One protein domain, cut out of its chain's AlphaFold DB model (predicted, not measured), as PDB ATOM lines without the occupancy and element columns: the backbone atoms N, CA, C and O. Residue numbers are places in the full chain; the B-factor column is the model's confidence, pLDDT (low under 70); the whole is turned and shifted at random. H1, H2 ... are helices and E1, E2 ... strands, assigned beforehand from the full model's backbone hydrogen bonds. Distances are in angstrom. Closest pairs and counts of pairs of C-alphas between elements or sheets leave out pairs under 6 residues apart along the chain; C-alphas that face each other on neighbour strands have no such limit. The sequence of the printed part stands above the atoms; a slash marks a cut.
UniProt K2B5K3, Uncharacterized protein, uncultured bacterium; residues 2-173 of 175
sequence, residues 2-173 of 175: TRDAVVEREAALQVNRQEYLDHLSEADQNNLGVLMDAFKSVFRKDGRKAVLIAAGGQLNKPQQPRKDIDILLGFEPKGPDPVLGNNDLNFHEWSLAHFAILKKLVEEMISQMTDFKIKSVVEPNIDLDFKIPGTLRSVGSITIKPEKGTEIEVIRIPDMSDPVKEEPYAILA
ATOM      1  N   THR A   2      55.021  32.838  41.702       43.00
ATOM      2  CA  THR A   2      55.468  34.127  41.157       43.00
ATOM      3  C   THR A   2      54.393  34.660  40.204       43.00
ATOM      4  O   THR A   2      53.527  33.907  39.761       43.00
ATOM      5  N   ARG A   3      54.440  35.955  39.878       43.59
ATOM      6  CA  ARG A   3      53.560  36.585  38.877       43.59
ATOM      7  C   ARG A   3      53.575  35.834  37.534       43.59
ATOM      8  O   ARG A   3      52.546  35.757  36.876       43.59
ATOM      9  N   ASP A   4      54.704  35.217  37.196       44.00
ATOM     10  CA  ASP A   4      54.905  34.480  35.944       44.00
ATOM     11  C   ASP A   4      54.063  33.203  35.859       44.00
ATOM     12  O   ASP A   4      53.490  32.928  34.816       44.00
ATOM     13  N   ALA A   5      53.878  32.479  36.966       51.88
ATOM     14  CA  ALA A   5      53.035  31.281  36.987       51.88
ATOM     15  C   ALA A   5      51.534  31.603  36.829       51.88
ATOM     16  O   ALA A   5      50.763  30.768  36.362       51.88
ATOM     17  N   VAL A   6      51.116  32.817  37.209       52.78
ATOM     18  CA  VAL A   6      49.750  33.312  36.962       52.78
ATOM     19  C   VAL A   6      49.585  33.659  35.488       52.78
ATOM     20  O   VAL A   6      48.613  33.224  34.888       52.78
ATOM     21  N   VAL A   7      50.558  34.357  34.895       54.09
ATOM     22  CA  VAL A   7      50.561  34.689  33.462       54.09
ATOM     23  C   VAL A   7      50.625  33.426  32.599       54.09
ATOM     24  O   VAL A   7      49.905  33.327  31.616       54.09
ATOM     25  N   GLU A   8      51.427  32.429  32.975       55.62
ATOM     26  CA  GLU A   8      51.470  31.136  32.286       55.62
ATOM     27  C   GLU A   8      50.146  30.379  32.407       55.62
ATOM     28  O   GLU A   8      49.715  29.760  31.439       55.62
ATOM     29  N   ARG A   9      49.459  30.456  33.552       54.91
ATOM     30  CA  ARG A   9      48.140  29.833  33.733       54.91
ATOM     31  C   ARG A   9      47.040  30.587  32.977       54.91
ATOM     32  O   ARG A   9      46.199  29.941  32.367       54.91
ATOM     33  N   GLU A  10      47.081  31.920  32.956       54.22
ATOM     34  CA  GLU A  10      46.227  32.785  32.123       54.22
ATOM     35  C   GLU A  10      46.484  32.600  30.622       54.22
ATOM     36  O   GLU A  10      45.570  32.786  29.834       54.22
ATOM     37  N   ALA A  11      47.707  32.254  30.213       52.41
ATOM     38  CA  ALA A  11      48.058  32.019  28.813       52.41
ATOM     39  C   ALA A  11      47.786  30.574  28.364       52.41
ATOM     40  O   ALA A  11      47.458  30.343  27.200       52.41
ATOM     41  N   ALA A  12      47.929  29.595  29.265       52.00
ATOM     42  CA  ALA A  12      47.635  28.187  28.996       52.00
ATOM     43  C   ALA A  12      46.127  27.904  28.925       52.00
ATOM     44  O   ALA A  12      45.704  26.974  28.242       52.00
ATOM     45  N   LEU A  13      45.320  28.710  29.615       53.59
ATOM     46  CA  LEU A  13      43.863  28.695  29.548       53.59
ATOM     47  C   LEU A  13      43.456  29.813  28.574       53.59
ATOM     48  O   LEU A  13      43.861  30.942  28.782       53.59
ATOM     49  N   GLN A  14      42.710  29.549  27.495       52.66
ATOM     50  CA  GLN A  14      42.321  30.561  26.479       52.66
ATOM     51  C   GLN A  14      41.281  31.575  27.003       52.66
ATOM     52  O   GLN A  14      40.204  31.759  26.448       52.66
ATOM     53  N   VAL A  15      41.576  32.201  28.129       59.28
ATOM     54  CA  VAL A  15      40.601  32.750  29.052       59.28
ATOM     55  C   VAL A  15      40.758  34.267  29.073       59.28
ATOM     56  O   VAL A  15      41.572  34.831  29.802       59.28
ATOM     57  N   ASN A  16      39.972  34.952  28.240       71.25
ATOM     58  CA  ASN A  16      39.975  36.407  28.192       71.25
ATOM     59  C   ASN A  16      39.016  36.984  29.244       71.25
ATOM     60  O   ASN A  16      37.796  36.975  29.089       71.25
ATOM     61  N   ARG A  17      39.588  37.552  30.314       76.00
ATOM     62  CA  ARG A  17      38.835  38.242  31.371       76.00
ATOM     63  C   ARG A  17      37.889  39.315  30.822       76.00
ATOM     64  O   ARG A  17      36.775  39.432  31.326       76.00
ATOM     65  N   GLN A  18      38.322  40.101  29.836       76.69
ATOM     66  CA  GLN A  18      37.496  41.172  29.277       76.69
ATOM     67  C   GLN A  18      36.291  40.597  28.537       76.69
ATOM     68  O   GLN A  18      35.174  41.044  28.758       76.69
ATOM     69  N   GLU A  19      36.507  39.541  27.753       77.31
ATOM     70  CA  GLU A  19      35.427  38.838  27.068       77.31
ATOM     71  C   GLU A  19      34.396  38.300  28.065       77.31
ATOM     72  O   GLU A  19      33.201  38.466  27.853       77.31
ATOM     73  N   TYR A  20      34.822  37.727  29.195       77.81
ATOM     74  CA  TYR A  20      33.890  37.309  30.244       77.81
ATOM     75  C   TYR A  20      33.064  38.482  30.798       77.81
ATOM     76  O   TYR A  20      31.840  38.374  30.899       77.81
ATOM     77  N   LEU A  21      33.718  39.600  31.133       79.00
ATOM     78  CA  LEU A  21      33.061  40.778  31.706       79.00
ATOM     79  C   LEU A  21      32.089  41.441  30.721       79.00
ATOM     80  O   LEU A  21      31.013  41.861  31.140       79.00
ATOM     81  N   ASP A  22      32.407  41.467  29.427       79.62
ATOM     82  CA  ASP A  22      31.563  42.068  28.383       79.62
ATOM     83  C   ASP A  22      30.201  41.360  28.228       79.62
ATOM     84  O   ASP A  22      29.242  41.951  27.733       79.62
ATOM     85  N   HIS A  23      30.085  40.110  28.689       77.88
ATOM     86  CA  HIS A  23      28.827  39.350  28.694       77.88
ATOM     87  C   HIS A  23      27.984  39.559  29.964       77.88
ATOM     88  O   HIS A  23      26.931  38.932  30.123       77.88
ATOM     89  N   LEU A  24      28.435  40.422  30.876       80.25
ATOM     90  CA  LEU A  24      27.741  40.767  32.110       80.25
ATOM     91  C   LEU A  24      27.135  42.168  32.033       80.25
ATOM     92  O   LEU A  24      27.634  43.051  31.334       80.25
ATOM     93  N   SER A  25      26.065  42.386  32.798       85.00
ATOM     94  CA  SER A  25      25.508  43.726  32.969       85.00
ATOM     95  C   SER A  25      26.527  44.655  33.642       85.00
ATOM     96  O   SER A  25      27.366  44.200  34.414       85.00
ATOM     97  N   GLU A  26      26.435  45.966  33.407       87.12
ATOM     98  CA  GLU A  26      27.315  46.949  34.065       87.12
ATOM     99  C   GLU A  26      27.257  46.835  35.600       87.12
ATOM    100  O   GLU A  26      28.275  46.938  36.282       87.12
ATOM    101  N   ALA A  27      26.072  46.537  36.149       88.12
ATOM    102  CA  ALA A  27      25.900  46.274  37.574       88.12
ATOM    103  C   ALA A  27      26.707  45.048  38.032       88.12
ATOM    104  O   ALA A  27      27.404  45.123  39.039       88.12
ATOM    105  N   ASP A  28      26.665  43.946  37.283       87.81
ATOM    106  CA  ASP A  28      27.390  42.717  37.620       87.81
ATOM    107  C   ASP A  28      28.907  42.869  37.454       87.81
ATOM    108  O   ASP A  28      29.667  42.379  38.289       87.81
ATOM    109  N   GLN A  29      29.357  43.607  36.435       87.69
ATOM    110  CA  GLN A  29      30.770  43.957  36.266       87.69
ATOM    111  C   GLN A  29      31.286  44.764  37.464       87.69
ATOM    112  O   GLN A  29      32.332  44.437  38.032       87.69
ATOM    113  N   ASN A  30      30.526  45.780  37.890       90.44
ATOM    114  CA  ASN A  30      30.859  46.594  39.057       90.44
ATOM    115  C   ASN A  30      30.849  45.763  40.345       90.44
ATOM    116  O   ASN A  30      31.802  45.833  41.123       90.44
ATOM    117  N   ASN A  31      29.824  44.931  40.547       91.00
ATOM    118  CA  ASN A  31      29.723  44.046  41.706       91.00
ATOM    119  C   ASN A  31      30.925  43.103  41.803       91.00
ATOM    120  O   ASN A  31      31.512  42.957  42.877       91.00
ATOM    121  N   LEU A  32      31.327  42.498  40.682       88.44
ATOM    122  CA  LEU A  32      32.504  41.639  40.636       88.44
ATOM    123  C   LEU A  32      33.779  42.416  40.937       88.44
ATOM    124  O   LEU A  32      34.577  41.953  41.746       88.44
ATOM    125  N   GLY A  33      33.971  43.597  40.344       87.62
ATOM    126  CA  GLY A  33      35.134  44.442  40.627       87.62
ATOM    127  C   GLY A  33      35.270  44.763  42.118       87.62
ATOM    128  O   GLY A  33      36.325  44.535  42.711       87.62
ATOM    129  N   VAL A  34      34.170  45.197  42.735       90.88
ATOM    130  CA  VAL A  34      34.105  45.533  44.162       90.88
ATOM    131  C   VAL A  34      34.393  44.311  45.042       90.88
ATOM    132  O   VAL A  34      35.227  44.392  45.945       90.88
ATOM    133  N   LEU A  35      33.770  43.160  44.761       90.06
ATOM    134  CA  LEU A  35      34.030  41.921  45.503       90.06
ATOM    135  C   LEU A  35      35.481  41.460  45.353       90.06
ATOM    136  O   LEU A  35      36.096  41.043  46.331       90.06
ATOM    137  N   MET A  36      36.057  41.564  44.154       86.44
ATOM    138  CA  MET A  36      37.451  41.190  43.922       86.44
ATOM    139  C   MET A  36      38.407  42.036  44.753       86.44
ATOM    140  O   MET A  36      39.334  41.498  45.357       86.44
ATOM    141  N   ASP A  37      38.200  43.346  44.806       88.62
ATOM    142  CA  ASP A  37      39.062  44.225  45.591       88.62
ATOM    143  C   ASP A  37      38.887  44.011  47.097       88.62
ATOM    144  O   ASP A  37      39.878  44.019  47.837       88.62
ATOM    145  N   ALA A  38      37.667  43.708  47.545       91.00
ATOM    146  CA  ALA A  38      37.390  43.358  48.932       91.00
ATOM    147  C   ALA A  38      38.083  42.041  49.335       91.00
ATOM    148  O   ALA A  38      38.809  42.012  50.332       91.00
ATOM    149  N   PHE A  39      37.983  40.989  48.515       88.38
ATOM    150  CA  PHE A  39      38.734  39.748  48.724       88.38
ATOM    151  C   PHE A  39      40.243  39.994  48.759       88.38
ATOM    152  O   PHE A  39      40.914  39.530  49.681       88.38
ATOM    153  N   LYS A  40      40.798  40.765  47.810       86.56
ATOM    154  CA  LYS A  40      42.232  41.110  47.821       86.56
ATOM    155  C   LYS A  40      42.642  41.793  49.120       86.56
ATOM    156  O   LYS A  40      43.713  41.496  49.642       86.56
ATOM    157  N   SER A  41      41.817  42.707  49.623       88.88
ATOM    158  CA  SER A  41      42.069  43.405  50.884       88.88
ATOM    159  C   SER A  41      42.123  42.429  52.061       88.88
ATOM    160  O   SER A  41      43.116  42.413  52.791       88.88
ATOM    161  N   VAL A  42      41.119  41.551  52.188       90.12
ATOM    162  CA  VAL A  42      41.057  40.524  53.242       90.12
ATOM    163  C   VAL A  42      42.259  39.581  53.157       90.12
ATOM    164  O   VAL A  42      42.958  39.383  54.147       90.12
ATOM    165  N   PHE A  43      42.585  39.069  51.967       86.75
ATOM    166  CA  PHE A  43      43.729  38.174  51.787       86.75
ATOM    167  C   PHE A  43      45.065  38.845  52.105       86.75
ATOM    168  O   PHE A  43      45.903  38.242  52.772       86.75
ATOM    169  N   ARG A  44      45.267  40.103  51.698       85.88
ATOM    170  CA  ARG A  44      46.480  40.864  52.042       85.88
ATOM    171  C   ARG A  44      46.593  41.108  53.540       85.88
ATOM    172  O   ARG A  44      47.680  40.933  54.085       85.88
ATOM    173  N   LYS A  45      45.491  41.477  54.198       86.44
ATOM    174  CA  LYS A  45      45.430  41.676  55.652       86.44
ATOM    175  C   LYS A  45      45.778  40.388  56.403       86.44
ATOM    176  O   LYS A  45      46.586  40.422  57.325       86.44
ATOM    177  N   ASP A  46      45.258  39.259  55.936       81.81
ATOM    178  CA  ASP A  46      45.583  37.933  56.465       81.81
ATOM    179  C   ASP A  46      46.969  37.432  56.024       81.81
ATOM    180  O   ASP A  46      47.434  36.392  56.496       81.81
ATOM    181  N   GLY A  47      47.647  38.137  55.112       82.12
ATOM    182  CA  GLY A  47      48.911  37.762  54.471       82.12
ATOM    183  C   GLY A  47      48.831  36.479  53.634       82.12
ATOM    184  O   GLY A  47      49.831  35.764  53.521       82.12
ATOM    185  N   ARG A  48      47.637  36.093  53.185       82.25
ATOM    186  CA  ARG A  48      47.314  34.819  52.536       82.25
ATOM    187  C   ARG A  48      47.386  34.949  51.020       82.25
ATOM    188  O   ARG A  48      46.943  35.945  50.463       82.25
ATOM    189  N   LYS A  49      47.933  33.915  50.377       79.25
ATOM    190  CA  LYS A  49      47.922  33.785  48.921       79.25
ATOM    191  C   LYS A  49      46.605  33.184  48.473       79.25
ATOM    192  O   LYS A  49      46.153  32.195  49.060       79.25
ATOM    193  N   ALA A  50      46.019  33.772  47.442       77.44
ATOM    194  CA  ALA A  50      44.744  33.324  46.909       77.44
ATOM    195  C   ALA A  50      44.608  33.632  45.418       77.44
ATOM    196  O   ALA A  50      45.215  34.569  44.895       77.44
ATOM    197  N   VAL A  51      43.768  32.850  44.749       76.69
ATOM    198  CA  VAL A  51      43.333  33.072  43.373       76.69
ATOM    199  C   VAL A  51      41.811  33.016  43.339       76.69
ATOM    200  O   VAL A  51      41.195  32.098  43.884       76.69
ATOM    201  N   LEU A  52      41.222  34.018  42.696       76.44
ATOM    202  CA  LEU A  52      39.796  34.132  42.437       76.44
ATOM    203  C   LEU A  52      39.547  33.947  40.952       76.44
ATOM    204  O   LEU A  52      40.157  34.610  40.108       76.44
ATOM    205  N   ILE A  53      38.633  33.044  40.652       76.50
ATOM    206  CA  ILE A  53      38.380  32.562  39.310       76.50
ATOM    207  C   ILE A  53      36.878  32.619  39.076       76.50
ATOM    208  O   ILE A  53      36.118  32.154  39.913       76.50
ATOM    209  N   ALA A  54      36.438  33.161  37.948       73.69
ATOM    210  CA  ALA A  54      35.059  33.006  37.519       73.69
ATOM    211  C   ALA A  54      34.902  31.701  36.736       73.69
ATOM    212  O   ALA A  54      35.630  31.456  35.763       73.69
ATOM    213  N   ALA A  55      33.934  30.889  37.144       67.06
ATOM    214  CA  ALA A  55      33.453  29.746  36.382       67.06
ATOM    215  C   ALA A  55      31.924  29.835  36.216       67.06
ATOM    216  O   ALA A  55      31.306  30.781  36.701       67.06
ATOM    217  N   GLY A  56      31.325  28.903  35.476       60.28
ATOM    218  CA  GLY A  56      29.868  28.838  35.316       60.28
ATOM    219  C   GLY A  56      29.286  29.489  34.052       60.28
ATOM    220  O   GLY A  56      29.860  30.399  33.440       60.28
ATOM    221  N   GLY A  57      28.118  28.970  33.654       50.09
ATOM    222  CA  GLY A  57      27.308  29.360  32.491       50.09
ATOM    223  C   GLY A  57      27.502  28.470  31.249       50.09
ATOM    224  O   GLY A  57      28.557  28.479  30.618       50.09
ATOM    225  N   GLN A  58      26.467  27.717  30.843       42.75
ATOM    226  CA  GLN A  58      26.486  26.922  29.602       42.75
ATOM    227  C   GLN A  58      26.671  27.804  28.350       42.75
ATOM    228  O   GLN A  58      25.834  28.654  28.042       42.75
ATOM    229  N   LEU A  59      27.705  27.499  27.555       42.47
ATOM    230  CA  LEU A  59      28.076  28.129  26.273       42.47
ATOM    231  C   LEU A  59      27.079  27.951  25.118       42.47
ATOM    232  O   LEU A  59      27.325  28.426  24.013       42.47
ATOM    233  N   ASN A  60      25.940  27.294  25.318       43.88
ATOM    234  CA  ASN A  60      25.058  26.991  24.190       43.88
ATOM    235  C   ASN A  60      24.402  28.251  23.588       43.88
ATOM    236  O   ASN A  60      23.757  28.150  22.544       43.88
ATOM    237  N   LYS A  61      24.524  29.423  24.239       44.78
ATOM    238  CA  LYS A  61      23.949  30.698  23.780       44.78
ATOM    239  C   LYS A  61      24.834  31.908  24.138       44.78
ATOM    240  O   LYS A  61      24.483  32.653  25.051       44.78
ATOM    241  N   PRO A  62      25.929  32.156  23.398       46.84
ATOM    242  CA  PRO A  62      26.810  33.306  23.627       46.84
ATOM    243  C   PRO A  62      26.096  34.665  23.512       46.84
ATOM    244  O   PRO A  62      26.571  35.659  24.039       46.84
ATOM    245  N   GLN A  63      24.925  34.729  22.863       50.12
ATOM    246  CA  GLN A  63      24.138  35.963  22.738       50.12
ATOM    247  C   GLN A  63      23.148  36.206  23.894       50.12
ATOM    248  O   GLN A  63      22.338  37.129  23.804       50.12
ATOM    249  N   GLN A  64      23.132  35.374  24.942       51.59
ATOM    250  CA  GLN A  64      22.226  35.559  26.078       51.59
ATOM    251  C   GLN A  64      22.967  36.117  27.299       51.59
ATOM    252  O   GLN A  64      24.048  35.625  27.615       51.59
ATOM    253  N   PRO A  65      22.378  37.102  28.009       55.66
ATOM    254  CA  PRO A  65      22.899  37.546  29.298       55.66
ATOM    255  C   PRO A  65      23.080  36.349  30.236       55.66
ATOM    256  O   PRO A  65      22.184  35.496  30.316       55.66
ATOM    257  N   ARG A  66      24.221  36.281  30.934       64.19
ATOM    258  CA  ARG A  66      24.470  35.226  31.930       64.19
ATOM    259  C   ARG A  66      23.422  35.304  33.042       64.19
ATOM    260  O   ARG A  66      22.974  36.391  33.405       64.19
ATOM    261  N   LYS A  67      22.985  34.141  33.533       58.47
ATOM    262  CA  LYS A  67      21.949  34.030  34.578       58.47
ATOM    263  C   LYS A  67      22.527  33.736  35.961       58.47
ATOM    264  O   LYS A  67      21.825  33.913  36.951       58.47
ATOM    265  N   ASP A  68      23.765  33.273  35.990       67.50
ATOM    266  CA  ASP A  68      24.517  32.763  37.123       67.50
ATOM    267  C   ASP A  68      25.954  33.310  37.078       67.50
ATOM    268  O   ASP A  68      26.516  33.554  36.005       67.50
ATOM    269  N   ILE A  69      26.524  33.563  38.257       77.75
ATOM    270  CA  ILE A  69      27.904  34.017  38.433       77.75
ATOM    271  C   ILE A  69      28.523  33.172  39.540       77.75
ATOM    272  O   ILE A  69      28.193  33.362  40.714       77.75
ATOM    273  N   ASP A  70      29.464  32.303  39.170       80.88
ATOM    274  CA  ASP A  70      30.189  31.477  40.129       80.88
ATOM    275  C   ASP A  70      31.626  31.978  40.269       80.88
ATOM    276  O   ASP A  70      32.356  32.164  39.292       80.88
ATOM    277  N   ILE A  71      32.050  32.191  41.511       82.94
ATOM    278  CA  ILE A  71      33.424  32.527  41.867       82.94
ATOM    279  C   ILE A  71      34.036  31.316  42.553       82.94
ATOM    280  O   ILE A  71      33.722  30.997  43.700       82.94
ATOM    281  N   LEU A  72      34.964  30.673  41.858       79.69
ATOM    282  CA  LEU A  72      35.827  29.646  42.406       79.69
ATOM    283  C   LEU A  72      36.995  30.298  43.155       79.69
ATOM    284  O   LEU A  72      37.758  31.092  42.599       79.69
ATOM    285  N   LEU A  73      37.139  29.945  44.427       79.69
ATOM    286  CA  LEU A  73      38.133  30.507  45.332       79.69
ATOM    287  C   LEU A  73      39.163  29.451  45.738       79.69
ATOM    288  O   LEU A  73      38.830  28.487  46.429       79.69
ATOM    289  N   GLY A  74      40.420  29.655  45.345       77.12
ATOM    290  CA  GLY A  74      41.562  28.855  45.790       77.12
ATOM    291  C   GLY A  74      42.456  29.661  46.731       77.12
ATOM    292  O   GLY A  74      42.803  30.799  46.425       77.12
ATOM    293  N   PHE A  75      42.851  29.097  47.872       77.88
ATOM    294  CA  PHE A  75      43.745  29.754  48.831       77.88
ATOM    295  C   PHE A  75      44.576  28.737  49.615       77.88
ATOM    296  O   PHE A  75      44.147  27.605  49.814       77.88
ATOM    297  N   GLU A  76      45.751  29.155  50.090       74.88
ATOM    298  CA  GLU A  76      46.612  28.325  50.947       74.88
ATOM    299  C   GLU A  76      46.182  28.445  52.427       74.88
ATOM    300  O   GLU A  76      46.047  29.576  52.917       74.88
ATOM    301  N   PRO A  77      45.974  27.332  53.165       73.25
ATOM    302  CA  PRO A  77      45.823  27.341  54.625       73.25
ATOM    303  C   PRO A  77      47.039  27.955  55.356       73.25
ATOM    304  O   PRO A  77      48.163  27.916  54.855       73.25
ATOM    305  N   LYS A  78      46.839  28.521  56.554       73.75
ATOM    306  CA  LYS A  78      47.862  29.172  57.403       73.75
ATOM    307  C   LYS A  78      47.916  28.628  58.830       73.75
ATOM    308  O   LYS A  78      46.972  28.013  59.280       73.75
ATOM    309  N   GLY A  79      49.019  28.874  59.548       60.91
ATOM    310  CA  GLY A  79      49.351  28.243  60.841       60.91
ATOM    311  C   GLY A  79      48.251  28.140  61.919       60.91
ATOM    312  O   GLY A  79      48.262  27.141  62.628       60.91
ATOM    313  N   PRO A  80      47.316  29.101  62.078       66.38
ATOM    314  CA  PRO A  80      46.194  28.953  63.013       66.38
ATOM    315  C   PRO A  80      44.951  28.270  62.411       66.38
ATOM    316  O   PRO A  80      43.953  28.108  63.108       66.38
ATOM    317  N   ASP A  81      44.969  27.912  61.128       72.38
ATOM    318  CA  ASP A  81      43.859  27.246  60.460       72.38
ATOM    319  C   ASP A  81      43.780  25.773  60.903       72.38
ATOM    320  O   ASP A  81      44.811  25.101  60.997       72.38
ATOM    321  N   PRO A  82      42.565  25.226  61.085       60.12
ATOM    322  CA  PRO A  82      42.327  23.881  61.626       60.12
ATOM    323  C   PRO A  82      42.899  22.719  60.790       60.12
ATOM    324  O   PRO A  82      42.790  21.563  61.190       60.12
ATOM    325  N   VAL A  83      43.498  23.007  59.634       64.06
ATOM    326  CA  VAL A  83      43.994  22.022  58.664       64.06
ATOM    327  C   VAL A  83      45.518  21.851  58.718       64.06
ATOM    328  O   VAL A  83      46.054  20.867  58.209       64.06
ATOM    329  N   LEU A  84      46.252  22.796  59.313       55.34
ATOM    330  CA  LEU A  84      47.713  22.767  59.287       55.34
ATOM    331  C   LEU A  84      48.266  21.822  60.359       55.34
ATOM    332  O   LEU A  84      48.425  22.188  61.518       55.34
ATOM    333  N   GLY A  85      48.569  20.592  59.937       55.53
ATOM    334  CA  GLY A  85      49.273  19.593  60.749       55.53
ATOM    335  C   GLY A  85      48.483  18.328  61.082       55.53
ATOM    336  O   GLY A  85      49.036  17.454  61.743       55.53
ATOM    337  N   ASN A  86      47.233  18.194  60.622       59.16
ATOM    338  CA  ASN A  86      46.451  16.971  60.804       59.16
ATOM    339  C   ASN A  86      46.315  16.206  59.477       59.16
ATOM    340  O   ASN A  86      45.396  16.448  58.697       59.16
ATOM    341  N   ASN A  87      47.251  15.287  59.227       59.62
ATOM    342  CA  ASN A  87      47.246  14.430  58.035       59.62
ATOM    343  C   ASN A  87      46.192  13.307  58.098       59.62
ATOM    344  O   ASN A  87      46.025  12.592  57.113       59.62
ATOM    345  N   ASP A  88      45.486  13.165  59.223       69.38
ATOM    346  CA  ASP A  88      44.547  12.066  59.469       69.38
ATOM    347  C   ASP A  88      43.077  12.462  59.235       69.38
ATOM    348  O   ASP A  88      42.177  11.651  59.451       69.38
ATOM    349  N   LEU A  89      42.807  13.696  58.783       70.31
ATOM    350  CA  LEU A  89      41.443  14.148  58.493       70.31
ATOM    351  C   LEU A  89      40.840  13.369  57.321       70.31
ATOM    352  O   LEU A  89      41.420  13.285  56.235       70.31
ATOM    353  N   ASN A  90      39.615  12.876  57.498       75.44
ATOM    354  CA  ASN A  90      38.845  12.369  56.372       75.44
ATOM    355  C   ASN A  90      38.375  13.530  55.468       75.44
ATOM    356  O   ASN A  90      38.386  14.700  55.855       75.44
ATOM    357  N   PHE A  91      37.933  13.219  54.243       74.00
ATOM    358  CA  PHE A  91      37.562  14.235  53.247       74.00
ATOM    359  C   PHE A  91      36.508  15.242  53.743       74.00
ATOM    360  O   PHE A  91      36.527  16.405  53.343       74.00
ATOM    361  N   HIS A  92      35.586  14.823  54.607       76.31
ATOM    362  CA  HIS A  92      34.543  15.704  55.126       76.31
ATOM    363  C   HIS A  92      35.023  16.598  56.244       76.31
ATOM    364  O   HIS A  92      34.735  17.787  56.205       76.31
ATOM    365  N   GLU A  93      35.816  16.075  57.175       78.12
ATOM    366  CA  GLU A  93      36.464  16.902  58.193       78.12
ATOM    367  C   GLU A  93      37.372  17.945  57.533       78.12
ATOM    368  O   GLU A  93      37.319  19.127  57.869       78.12
ATOM    369  N   TRP A  94      38.128  17.529  56.512       78.44
ATOM    370  CA  TRP A  94      38.908  18.433  55.677       78.44
ATOM    371  C   TRP A  94      38.025  19.483  54.991       78.44
ATOM    372  O   TRP A  94      38.355  20.669  55.018       78.44
ATOM    373  N   SER A  95      36.886  19.087  54.415       77.88
ATOM    374  CA  SER A  95      35.978  20.009  53.718       77.88
ATOM    375  C   SER A  95      35.333  21.011  54.674       77.88
ATOM    376  O   SER A  95      35.308  22.201  54.370       77.88
ATOM    377  N   LEU A  96      34.870  20.565  55.845       81.81
ATOM    378  CA  LEU A  96      34.309  21.419  56.895       81.81
ATOM    379  C   LEU A  96      35.340  22.426  57.409       81.81
ATOM    380  O   LEU A  96      35.038  23.614  57.527       81.81
ATOM    381  N   ALA A  97      36.570  21.976  57.662       81.81
ATOM    382  CA  ALA A  97      37.649  22.835  58.128       81.81
ATOM    383  C   ALA A  97      37.992  23.933  57.102       81.81
ATOM    384  O   ALA A  97      38.137  25.099  57.467       81.81
ATOM    385  N   HIS A  98      38.051  23.592  55.811       81.00
ATOM    386  CA  HIS A  98      38.271  24.578  54.747       81.00
ATOM    387  C   HIS A  98      37.081  25.509  54.545       81.00
ATOM    388  O   HIS A  98      37.266  26.709  54.336       81.00
ATOM    389  N   PHE A  99      35.863  24.979  54.623       85.75
ATOM    390  CA  PHE A  99      34.658  25.783  54.504       85.75
ATOM    391  C   PHE A  99      34.544  26.802  55.637       85.75
ATOM    392  O   PHE A  99      34.158  27.939  55.393       85.75
ATOM    393  N   ALA A 100      34.957  26.449  56.857       87.69
ATOM    394  CA  ALA A 100      35.014  27.395  57.966       87.69
ATOM    395  C   ALA A 100      35.954  28.580  57.673       87.69
ATOM    396  O   ALA A 100      35.623  29.722  57.997       87.69
ATOM    397  N   ILE A 101      37.091  28.334  57.007       87.38
ATOM    398  CA  ILE A 101      38.009  29.397  56.567       87.38
ATOM    399  C   ILE A 101      37.341  30.261  55.491       87.38
ATOM    400  O   ILE A 101      37.326  31.482  55.629       87.38
ATOM    401  N   LEU A 102      36.747  29.644  54.458       88.38
ATOM    402  CA  LEU A 102      35.997  30.364  53.418       88.38
ATOM    403  C   LEU A 102      34.925  31.262  54.046       88.38
ATOM    404  O   LEU A 102      34.863  32.453  53.751       88.38
ATOM    405  N   LYS A 103      34.097  30.690  54.921       91.69
ATOM    406  CA  LYS A 103      32.994  31.378  55.584       91.69
ATOM    407  C   LYS A 103      33.483  32.585  56.363       91.69
ATOM    408  O   LYS A 103      32.970  33.675  56.141       91.69
ATOM    409  N   LYS A 104      34.529  32.420  57.176       91.50
ATOM    410  CA  LYS A 104      35.143  33.529  57.910       91.50
ATOM    411  C   LYS A 104      35.610  34.650  56.973       91.50
ATOM    412  O   LYS A 104      35.346  35.815  57.250       91.50
ATOM    413  N   LEU A 105      36.286  34.311  55.873       90.06
ATOM    414  CA  LEU A 105      36.791  35.295  54.907       90.06
ATOM    415  C   LEU A 105      35.647  36.060  54.224       90.06
ATOM    416  O   LEU A 105      35.715  37.281  54.094       90.06
ATOM    417  N   VAL A 106      34.589  35.355  53.813       92.88
ATOM    418  CA  VAL A 106      33.409  35.967  53.184       92.88
ATOM    419  C   VAL A 106      32.635  36.826  54.183       92.88
ATOM    420  O   VAL A 106      32.230  37.931  53.841       92.88
ATOM    421  N   GLU A 107      32.455  36.367  55.421       94.12
ATOM    422  CA  GLU A 107      31.799  37.141  56.480       94.12
ATOM    423  C   GLU A 107      32.586  38.413  56.819       94.12
ATOM    424  O   GLU A 107      31.994  39.490  56.902       94.12
ATOM    425  N   GLU A 108      33.913  38.324  56.951       92.19
ATOM    426  CA  GLU A 108      34.767  39.492  57.178       92.19
ATOM    427  C   GLU A 108      34.657  40.495  56.027       92.19
ATOM    428  O   GLU A 108      34.477  41.690  56.273       92.19
ATOM    429  N   MET A 109      34.709  40.014  54.785       92.75
ATOM    430  CA  MET A 109      34.544  40.839  53.593       92.75
ATOM    431  C   MET A 109      33.184  41.554  53.593       92.75
ATOM    432  O   MET A 109      33.131  42.779  53.526       92.75
ATOM    433  N   ILE A 110      32.088  40.801  53.717       94.12
ATOM    434  CA  ILE A 110      30.721  41.334  53.633       94.12
ATOM    435  C   ILE A 110      30.400  42.268  54.801       94.12
ATOM    436  O   ILE A 110      29.671  43.237  54.618       94.12
ATOM    437  N   SER A 111      30.981  42.051  55.986       90.94
ATOM    438  CA  SER A 111      30.770  42.931  57.146       90.94
ATOM    439  C   SER A 111      31.191  44.389  56.907       90.94
ATOM    440  O   SER A 111      30.746  45.283  57.624       90.94
ATOM    441  N   GLN A 112      32.027  44.635  55.892       87.31
ATOM    442  CA  GLN A 112      32.522  45.960  55.515       87.31
ATOM    443  C   GLN A 112      31.738  46.577  54.344       87.31
ATOM    444  O   GLN A 112      32.089  47.662  53.883       87.31
ATOM    445  N   MET A 113      30.695  45.902  53.845       90.56
ATOM    446  CA  MET A 113      29.995  46.252  52.608       90.56
ATOM    447  C   MET A 113      28.491  46.403  52.864       90.56
ATOM    448  O   MET A 113      27.822  45.447  53.243       90.56
ATOM    449  N   THR A 114      27.933  47.591  52.632       90.38
ATOM    450  CA  THR A 114      26.496  47.851  52.852       90.38
ATOM    451  C   THR A 114      25.604  47.289  51.752       90.38
ATOM    452  O   THR A 114      24.461  46.919  52.012       90.38
ATOM    453  N   ASP A 115      26.136  47.196  50.536       93.31
ATOM    454  CA  ASP A 115      25.348  46.902  49.334       93.31
ATOM    455  C   ASP A 115      25.289  45.396  49.036       93.31
ATOM    456  O   ASP A 115      24.709  44.963  48.040       93.31
ATOM    457  N   PHE A 116      25.891  44.581  49.905       95.06
ATOM    458  CA  PHE A 116      26.000  43.137  49.763       95.06
ATOM    459  C   PHE A 116      25.566  42.448  51.049       95.06
ATOM    460  O   PHE A 116      25.800  42.926  52.155       95.06
ATOM    461  N   LYS A 117      24.954  41.275  50.908       95.75
ATOM    462  CA  LYS A 117      24.614  40.418  52.044       95.75
ATOM    463  C   LYS A 117      24.805  38.954  51.707       95.75
ATOM    464  O   LYS A 117      24.600  38.538  50.570       95.75
ATOM    465  N   ILE A 118      25.117  38.158  52.721       95.94
ATOM    466  CA  ILE A 118      25.057  36.704  52.603       95.94
ATOM    467  C   ILE A 118      23.578  36.308  52.524       95.94
ATOM    468  O   ILE A 118      22.789  36.638  53.411       95.94
ATOM    469  N   LYS A 119      23.191  35.638  51.437       94.25
ATOM    470  CA  LYS A 119      21.829  35.130  51.228       94.25
ATOM    471  C   LYS A 119      21.675  33.708  51.752       94.25
ATOM    472  O   LYS A 119      20.691  33.414  52.424       94.25
ATOM    473  N   SER A 120      22.616  32.837  51.408       91.88
ATOM    474  CA  SER A 120      22.582  31.419  51.760       91.88
ATOM    475  C   SER A 120      23.985  30.871  51.961       91.88
ATOM    476  O   SER A 120      24.951  31.355  51.374       91.88
ATOM    477  N   VAL A 121      24.067  29.853  52.810       91.00
ATOM    478  CA  VAL A 121      25.285  29.127  53.159       91.00
ATOM    479  C   VAL A 121      24.946  27.650  53.007       91.00
ATOM    480  O   VAL A 121      24.023  27.166  53.663       91.00
ATOM    481  N   VAL A 122      25.654  26.956  52.122       87.31
ATOM    482  CA  VAL A 122      25.540  25.509  51.933       87.31
ATOM    483  C   VAL A 122      26.816  24.894  52.481       87.31
ATOM    484  O   VAL A 122      27.887  25.064  51.907       87.31
ATOM    485  N   GLU A 123      26.721  24.212  53.616       84.19
ATOM    486  CA  GLU A 123      27.882  23.555  54.216       84.19
ATOM    487  C   GLU A 123      28.273  22.289  53.429       84.19
ATOM    488  O   GLU A 123      27.423  21.684  52.764       84.19
ATOM    489  N   PRO A 124      29.551  21.870  53.483       79.56
ATOM    490  CA  PRO A 124      29.983  20.594  52.935       79.56
ATOM    491  C   PRO A 124      29.139  19.450  53.485       79.56
ATOM    492  O   PRO A 124      29.042  19.274  54.699       79.56
ATOM    493  N   ASN A 125      28.583  18.631  52.599       69.81
ATOM    494  CA  ASN A 125      27.830  17.446  52.989       69.81
ATOM    495  C   ASN A 125      28.464  16.195  52.371       69.81
ATOM    496  O   ASN A 125      28.890  16.226  51.215       69.81
ATOM    497  N   ILE A 126      28.531  15.096  53.131       61.28
ATOM    498  CA  ILE A 126      28.721  13.771  52.535       61.28
ATOM    499  C   ILE A 126      27.337  13.175  52.388       61.28
ATOM    500  O   ILE A 126      26.697  12.832  53.380       61.28
ATOM    501  N   ASP A 127      26.902  12.987  51.152       55.25
ATOM    502  CA  ASP A 127      25.794  12.083  50.914       55.25
ATOM    503  C   ASP A 127      26.276  10.641  51.150       55.25
ATOM    504  O   ASP A 127      26.914  10.026  50.293       55.25
ATOM    505  N   LEU A 128      26.063  10.136  52.371       48.78
ATOM    506  CA  LEU A 128      26.424   8.771  52.765       48.78
ATOM    507  C   LEU A 128      25.515   7.719  52.103       48.78
ATOM    508  O   LEU A 128      25.895   6.548  52.046       48.78
ATOM    509  N   ASP A 129      24.353   8.126  51.578       43.66
ATOM    510  CA  ASP A 129      23.358   7.237  50.972       43.66
ATOM    511  C   ASP A 129      23.586   7.045  49.463       43.66
ATOM    512  O   ASP A 129      23.244   6.000  48.895       43.66
ATOM    513  N   PHE A 130      24.242   7.996  48.792       43.47
ATOM    514  CA  PHE A 130      24.614   7.857  47.388       43.47
ATOM    515  C   PHE A 130      25.958   7.128  47.222       43.47
ATOM    516  O   PHE A 130      27.041   7.701  47.315       43.47
ATOM    517  N   LYS A 131      25.891   5.842  46.850       39.78
ATOM    518  CA  LYS A 131      27.026   4.996  46.412       39.78
ATOM    519  C   LYS A 131      27.659   5.441  45.075       39.78
ATOM    520  O   LYS A 131      28.003   4.601  44.246       39.78
ATOM    521  N   ILE A 132      27.801   6.742  44.820       39.09
ATOM    522  CA  ILE A 132      28.494   7.276  43.640       39.09
ATOM    523  C   ILE A 132      29.728   8.054  44.130       39.09
ATOM    524  O   ILE A 132      29.596   9.191  44.577       39.09
ATOM    525  N   PRO A 133      30.947   7.479  44.052       37.59
ATOM    526  CA  PRO A 133      32.124   7.962  44.794       37.59
ATOM    527  C   PRO A 133      32.686   9.349  44.416       37.59
ATOM    528  O   PRO A 133      33.693   9.769  44.999       37.59
ATOM    529  N   GLY A 134      32.109  10.052  43.433       38.16
ATOM    530  CA  GLY A 134      32.786  11.165  42.755       38.16
ATOM    531  C   GLY A 134      31.991  12.446  42.492       38.16
ATOM    532  O   GLY A 134      32.629  13.443  42.140       38.16
ATOM    533  N   THR A 135      30.662  12.451  42.648       34.16
ATOM    534  CA  THR A 135      29.810  13.491  42.023       34.16
ATOM    535  C   THR A 135      29.143  14.463  42.998       34.16
ATOM    536  O   THR A 135      28.795  15.558  42.584       34.16
ATOM    537  N   LEU A 136      29.016  14.124  44.285       40.16
ATOM    538  CA  LEU A 136      28.390  14.995  45.300       40.16
ATOM    539  C   LEU A 136      29.346  15.329  46.451       40.16
ATOM    540  O   LEU A 136      28.959  15.419  47.610       40.16
ATOM    541  N   ARG A 137      30.631  15.505  46.134       50.62
ATOM    542  CA  ARG A 137      31.595  16.098  47.066       50.62
ATOM    543  C   ARG A 137      31.466  17.617  46.971       50.62
ATOM    544  O   ARG A 137      32.224  18.234  46.228       50.62
ATOM    545  N   SER A 138      30.485  18.211  47.655       59.16
ATOM    546  CA  SER A 138      30.454  19.668  47.784       59.16
ATOM    547  C   SER A 138      31.440  20.074  48.876       59.16
ATOM    548  O   SER A 138      31.415  19.562  49.993       59.16
ATOM    549  N   VAL A 139      32.336  21.001  48.560       68.38
ATOM    550  CA  VAL A 139      33.211  21.651  49.551       68.38
ATOM    551  C   VAL A 139      32.525  22.873  50.180       68.38
ATOM    552  O   VAL A 139      33.184  23.740  50.748       68.38
ATOM    553  N   GLY A 140      31.189  22.898  50.097       78.00
ATOM    554  CA  GLY A 140      30.315  23.995  50.489       78.00
ATOM    555  C   GLY A 140      30.357  25.196  49.540       78.00
ATOM    556  O   GLY A 140      31.280  25.353  48.738       78.00
ATOM    557  N   SER A 141      29.341  26.049  49.642       87.50
ATOM    558  CA  SER A 141      29.246  27.312  48.910       87.50
ATOM    559  C   SER A 141      28.555  28.402  49.732       87.50
ATOM    560  O   SER A 141      27.842  28.137  50.705       87.50
ATOM    561  N   ILE A 142      28.806  29.658  49.367       91.44
ATOM    562  CA  ILE A 142      28.184  30.829  49.989       91.44
ATOM    563  C   ILE A 142      27.631  31.725  48.893       91.44
ATOM    564  O   ILE A 142      28.376  32.211  48.049       91.44
ATOM    565  N   THR A 143      26.329  31.989  48.928       91.75
ATOM    566  CA  THR A 143      25.680  32.890  47.975       91.75
ATOM    567  C   THR A 143      25.650  34.304  48.536       91.75
ATOM    568  O   THR A 143      25.040  34.567  49.579       91.75
ATOM    569  N   ILE A 144      26.268  35.228  47.812       93.44
ATOM    570  CA  ILE A 144      26.249  36.660  48.084       93.44
ATOM    571  C   ILE A 144      25.179  37.298  47.200       93.44
ATOM    572  O   ILE A 144      25.119  37.072  45.993       93.44
ATOM    573  N   LYS A 145      24.330  38.123  47.808       93.75
ATOM    574  CA  LYS A 145      23.314  38.901  47.111       93.75
ATOM    575  C   LYS A 145      23.678  40.388  47.139       93.75
ATOM    576  O   LYS A 145      23.646  40.966  48.232       93.75
ATOM    577  N   PRO A 146      23.973  41.007  45.985       92.62
ATOM    578  CA  PRO A 146      24.071  42.460  45.883       92.62
ATOM    579  C   PRO A 146      22.677  43.112  45.946       92.62
ATOM    580  O   PRO A 146      21.652  42.452  45.739       92.62
ATOM    581  N   GLU A 147      22.616  44.417  46.216       91.81
ATOM    582  CA  GLU A 147      21.370  45.199  46.170       91.81
ATOM    583  C   GLU A 147      20.750  45.193  44.761       91.81
ATOM    584  O   GLU A 147      19.530  45.092  44.604       91.81
ATOM    585  N   LYS A 148      21.604  45.253  43.732       89.12
ATOM    586  CA  LYS A 148      21.243  45.194  42.312       89.12
ATOM    587  C   LYS A 148      22.158  44.221  41.577       89.12
ATOM    588  O   LYS A 148      23.352  44.193  41.849       89.12
ATOM    589  N   GLY A 149      21.607  43.502  40.605       85.38
ATOM    590  CA  GLY A 149      22.345  42.534  39.791       85.38
ATOM    591  C   GLY A 149      22.067  41.085  40.182       85.38
ATOM    592  O   GLY A 149      21.100  40.781  40.888       85.38
ATOM    593  N   THR A 150      22.908  40.205  39.664       86.69
ATOM    594  CA  THR A 150      22.811  38.754  39.787       86.69
ATOM    595  C   THR A 150      23.426  38.293  41.109       86.69
ATOM    596  O   THR A 150      24.363  38.895  41.631       86.69
ATOM    597  N   GLU A 151      22.861  37.240  41.697       89.44
ATOM    598  CA  GLU A 151      23.448  36.605  42.877       89.44
ATOM    599  C   GLU A 151      24.741  35.885  42.495       89.44
ATOM    600  O   GLU A 151      24.853  35.338  41.400       89.44
ATOM    601  N   ILE A 152      25.712  35.905  43.401       88.56
ATOM    602  CA  ILE A 152      27.056  35.396  43.144       88.56
ATOM    603  C   ILE A 152      27.313  34.243  44.101       88.56
ATOM    604  O   ILE A 152      27.280  34.425  45.321       88.56
ATOM    605  N   GLU A 153      27.557  33.057  43.560       88.12
ATOM    606  CA  GLU A 153      27.916  31.889  44.350       88.12
ATOM    607  C   GLU A 153      29.436  31.809  44.504       88.12
ATOM    608  O   GLU A 153      30.184  31.760  43.534       88.12
ATOM    609  N   VAL A 154      29.915  31.816  45.746       88.12
ATOM    610  CA  VAL A 154      31.329  31.618  46.064       88.12
ATOM    611  C   VAL A 154      31.530  30.162  46.440       88.12
ATOM    612  O   VAL A 154      30.994  29.685  47.443       88.12
ATOM    613  N   ILE A 155      32.327  29.466  45.643       81.62
ATOM    614  CA  ILE A 155      32.615  28.045  45.786       81.62
ATOM    615  C   ILE A 155      34.106  27.916  46.056       81.62
ATOM    616  O   ILE A 155      34.936  28.464  45.332       81.62
ATOM    617  N   ARG A 156      34.490  27.184  47.099       77.62
ATOM    618  CA  ARG A 156      35.909  26.875  47.290       77.62
ATOM    619  C   ARG A 156      36.326  25.824  46.265       77.62
ATOM    620  O   ARG A 156      35.584  24.886  46.011       77.62
ATOM    621  N   ILE A 157      37.530  25.923  45.721       68.00
ATOM    622  CA  ILE A 157      38.151  24.811  44.992       68.00
ATOM    623  C   ILE A 157      39.310  24.241  45.806       68.00
ATOM    624  O   ILE A 157      39.947  25.008  46.534       68.00
ATOM    625  N   PRO A 158      39.565  22.919  45.726       59.81
ATOM    626  CA  PRO A 158      40.760  22.293  46.291       59.81
ATOM    627  C   PRO A 158      42.051  23.044  45.923       59.81
ATOM    628  O   PRO A 158      42.032  23.908  45.046       59.81
ATOM    629  N   ASP A 159      43.140  22.773  46.647       57.69
ATOM    630  CA  ASP A 159      44.366  23.586  46.632       57.69
ATOM    631  C   ASP A 159      44.862  23.896  45.216       57.69
ATOM    632  O   ASP A 159      44.563  23.186  44.267       57.69
ATOM    633  N   MET A 160      45.650  24.964  45.046       50.31
ATOM    634  CA  MET A 160      46.002  25.511  43.723       50.31
ATOM    635  C   MET A 160      46.643  24.510  42.732       50.31
ATOM    636  O   MET A 160      46.720  24.826  41.538       50.31
ATOM    637  N   SER A 161      47.113  23.354  43.213       46.50
ATOM    638  CA  SER A 161      47.625  22.214  42.442       46.50
ATOM    639  C   SER A 161      46.550  21.298  41.854       46.50
ATOM    640  O   SER A 161      46.857  20.511  40.960       46.50
ATOM    641  N   ASP A 162      45.318  21.370  42.347       42.12
ATOM    642  CA  ASP A 162      44.263  20.446  41.977       42.12
ATOM    643  C   ASP A 162      43.586  20.902  40.677       42.12
ATOM    644  O   ASP A 162      43.279  22.090  40.498       42.12
ATOM    645  N   PRO A 163      43.356  19.976  39.731       44.41
ATOM    646  CA  PRO A 163      42.661  20.292  38.498       44.41
ATOM    647  C   PRO A 163      41.223  20.701  38.827       44.41
ATOM    648  O   PRO A 163      40.451  19.923  39.397       44.41
ATOM    649  N   VAL A 164      40.850  21.927  38.455       48.50
ATOM    650  CA  VAL A 164      39.447  22.342  38.479       48.50
ATOM    651  C   VAL A 164      38.726  21.474  37.448       48.50
ATOM    652  O   VAL A 164      39.100  21.465  36.278       48.50
ATOM    653  N   LYS A 165      37.743  20.679  37.893       47.94
ATOM    654  CA  LYS A 165      36.984  19.774  37.006       47.94
ATOM    655  C   LYS A 165      36.229  20.532  35.909       47.94
ATOM    656  O   LYS A 165      35.939  19.946  34.872       47.94
ATOM    657  N   GLU A 166      35.920  21.800  36.157       52.50
ATOM    658  CA  GLU A 166      35.429  22.742  35.160       52.50
ATOM    659  C   GLU A 166      36.564  23.678  34.759       52.50
ATOM    660  O   GLU A 166      37.211  24.288  35.611       52.50
ATOM    661  N   GLU A 167      36.826  23.785  33.459       56.81
ATOM    662  CA  GLU A 167      37.787  24.764  32.971       56.81
ATOM    663  C   GLU A 167      37.274  26.169  33.310       56.81
ATOM    664  O   GLU A 167      36.130  26.507  32.993       56.81
ATOM    665  N   PRO A 168      38.079  26.988  33.999       60.72
ATOM    666  CA  PRO A 168      37.639  28.315  34.378       60.72
ATOM    667  C   PRO A 168      37.549  29.240  33.168       60.72
ATOM    668  O   PRO A 168      38.339  29.118  32.239       60.72
ATOM    669  N   TYR A 169      36.635  30.208  33.207       67.75
ATOM    670  CA  TYR A 169      36.387  31.121  32.082       67.75
ATOM    671  C   TYR A 169      37.093  32.465  32.208       67.75
ATOM    672  O   TYR A 169      37.303  33.132  31.199       67.75
ATOM    673  N   ALA A 170      37.419  32.889  33.433       70.81
ATOM    674  CA  ALA A 170      38.200  34.092  33.712       70.81
ATOM    675  C   ALA A 170      38.975  33.945  35.020       70.81
ATOM    676  O   ALA A 170      38.416  33.545  36.038       70.81
ATOM    677  N   ILE A 171      40.248  34.334  35.028       73.69
ATOM    678  CA  ILE A 171      40.941  34.653  36.278       73.69
ATOM    679  C   ILE A 171      40.612  36.112  36.597       73.69
ATOM    680  O   ILE A 171      40.850  37.012  35.792       73.69
ATOM    681  N   LEU A 172      40.000  36.346  37.758       73.81
ATOM    682  CA  LEU A 172      39.532  37.675  38.147       73.81
ATOM    683  C   LEU A 172      40.555  38.415  39.017       73.81
ATOM    684  O   LEU A 172      40.703  39.635  38.897       73.81
ATOM    685  N   ALA A 173      41.254  37.695  39.898       73.25
ATOM    686  CA  ALA A 173      42.259  38.268  40.788       73.25
ATOM    687  C   ALA A 173      43.233  37.214  41.338       73.25
ATOM    688  O   ALA A 173      42.842  36.092  41.645       73.25
TER     689      ALA A 173
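Overview. This is residues 2 to 173 of the 175 residues of an uncharacterized protein of uncultured bacterium (UniProt K2B5K3). A strongly twisted sheet of six strands curls round one long helix, H3, and a second long helix, H4, packs on the same face, meeting H3 at a corner. The short H2 packs on the E6 edge, H1 only grazes the sheet from outside, and residues 129 to 134 stick out from a long loop. The printed part has 172 residues, with four named helices and six named strands in the order H1 H2 H3 E1 E2 H4 E3 E4 E5 E6. The mixed sheet runs E3 E4 E5 E2 E1 E6, and the class is mixed, helices and strands. The whole is compact, with a radius of gyration of the C-alphas of 16.3 A, and spans 47 by 38 by 36 A.

Arrangement. H1, residues 3 to 12, only grazes the sheet with its residues 6 to 10; its closest C-alphas to E6, residues 170 to 173, are those of Glu 10 and Ile 171, 7.0 A apart. H2, residues 17 to 22, is on the sheet, over none of its strands but only just, as 2 of its C-alphas fall on E6; the closest C-alphas, of Arg 17 and Ala 170, are 4.8 A apart. The sheet curls round H3, residues 26 to 45, whose closest C-alpha pair with E6 is Met 36 and Ala 173, 6.4 A. E1, residues 50 to 55, and E2, residues 69 to 75, form an antiparallel hairpin, with N 53 and O 72 within hydrogen-bond range at 2.9 A. E6 is antiparallel to E1, with N 172 and O 52 at 2.9 A. H4, residues 91 to 110, touches H3 with residues 105 to 109 alone, about perpendicular at 72 degrees but only just; the closest C-alphas, of Ala 38 and Met 109, are 6.0 A apart. E3, residues 116 to 122, E4, residues 141 to 146, and E5, residues 152 to 156, form a meander, each strand the antiparallel neighbour of the one before, with N 119 and O 143 at 2.8 A and N 154 and O 142 at 2.8 A. E5 and E2 are parallel, with N 155 and O 71 at 2.8 A. H4 lies over E5, at a height of 7.6 A over the sheet. E2, H4 and E3 make a split strand-helix-strand unit, two strands of one sheet that are not neighbours, with a helix between them along the chain and E4 and E5 between them in the sheet, and its crossover is right-handed. H2, H3 and H4 and the sheet make two layers, helices on one face of a sheet. In H1, H2, H3 and H4 every O i to N i+4 pair is within hydrogen-bond range.

Along the chain. H1 begins at C-alpha 3, (53.560, 36.585, 38.877). H3 is 28.7 A long, H4 28.0 A and E2 19.4 A. E6 ends at C-alpha 173, (42.259, 38.268, 40.788).

Size, cuts and confidence. The two C-alphas farthest apart, of Gln 63 and Gly 85, are 48.4 A apart. The printed part has no cut. The links E1 to E2, E2 to H4, E3 to E4 and E5 to E6 are long. Mean pLDDT of the printed part is 72.5; 65 residues are under 70, among them residues 2 to 15, 55 to 68, 125 to 139 and 157 to 169.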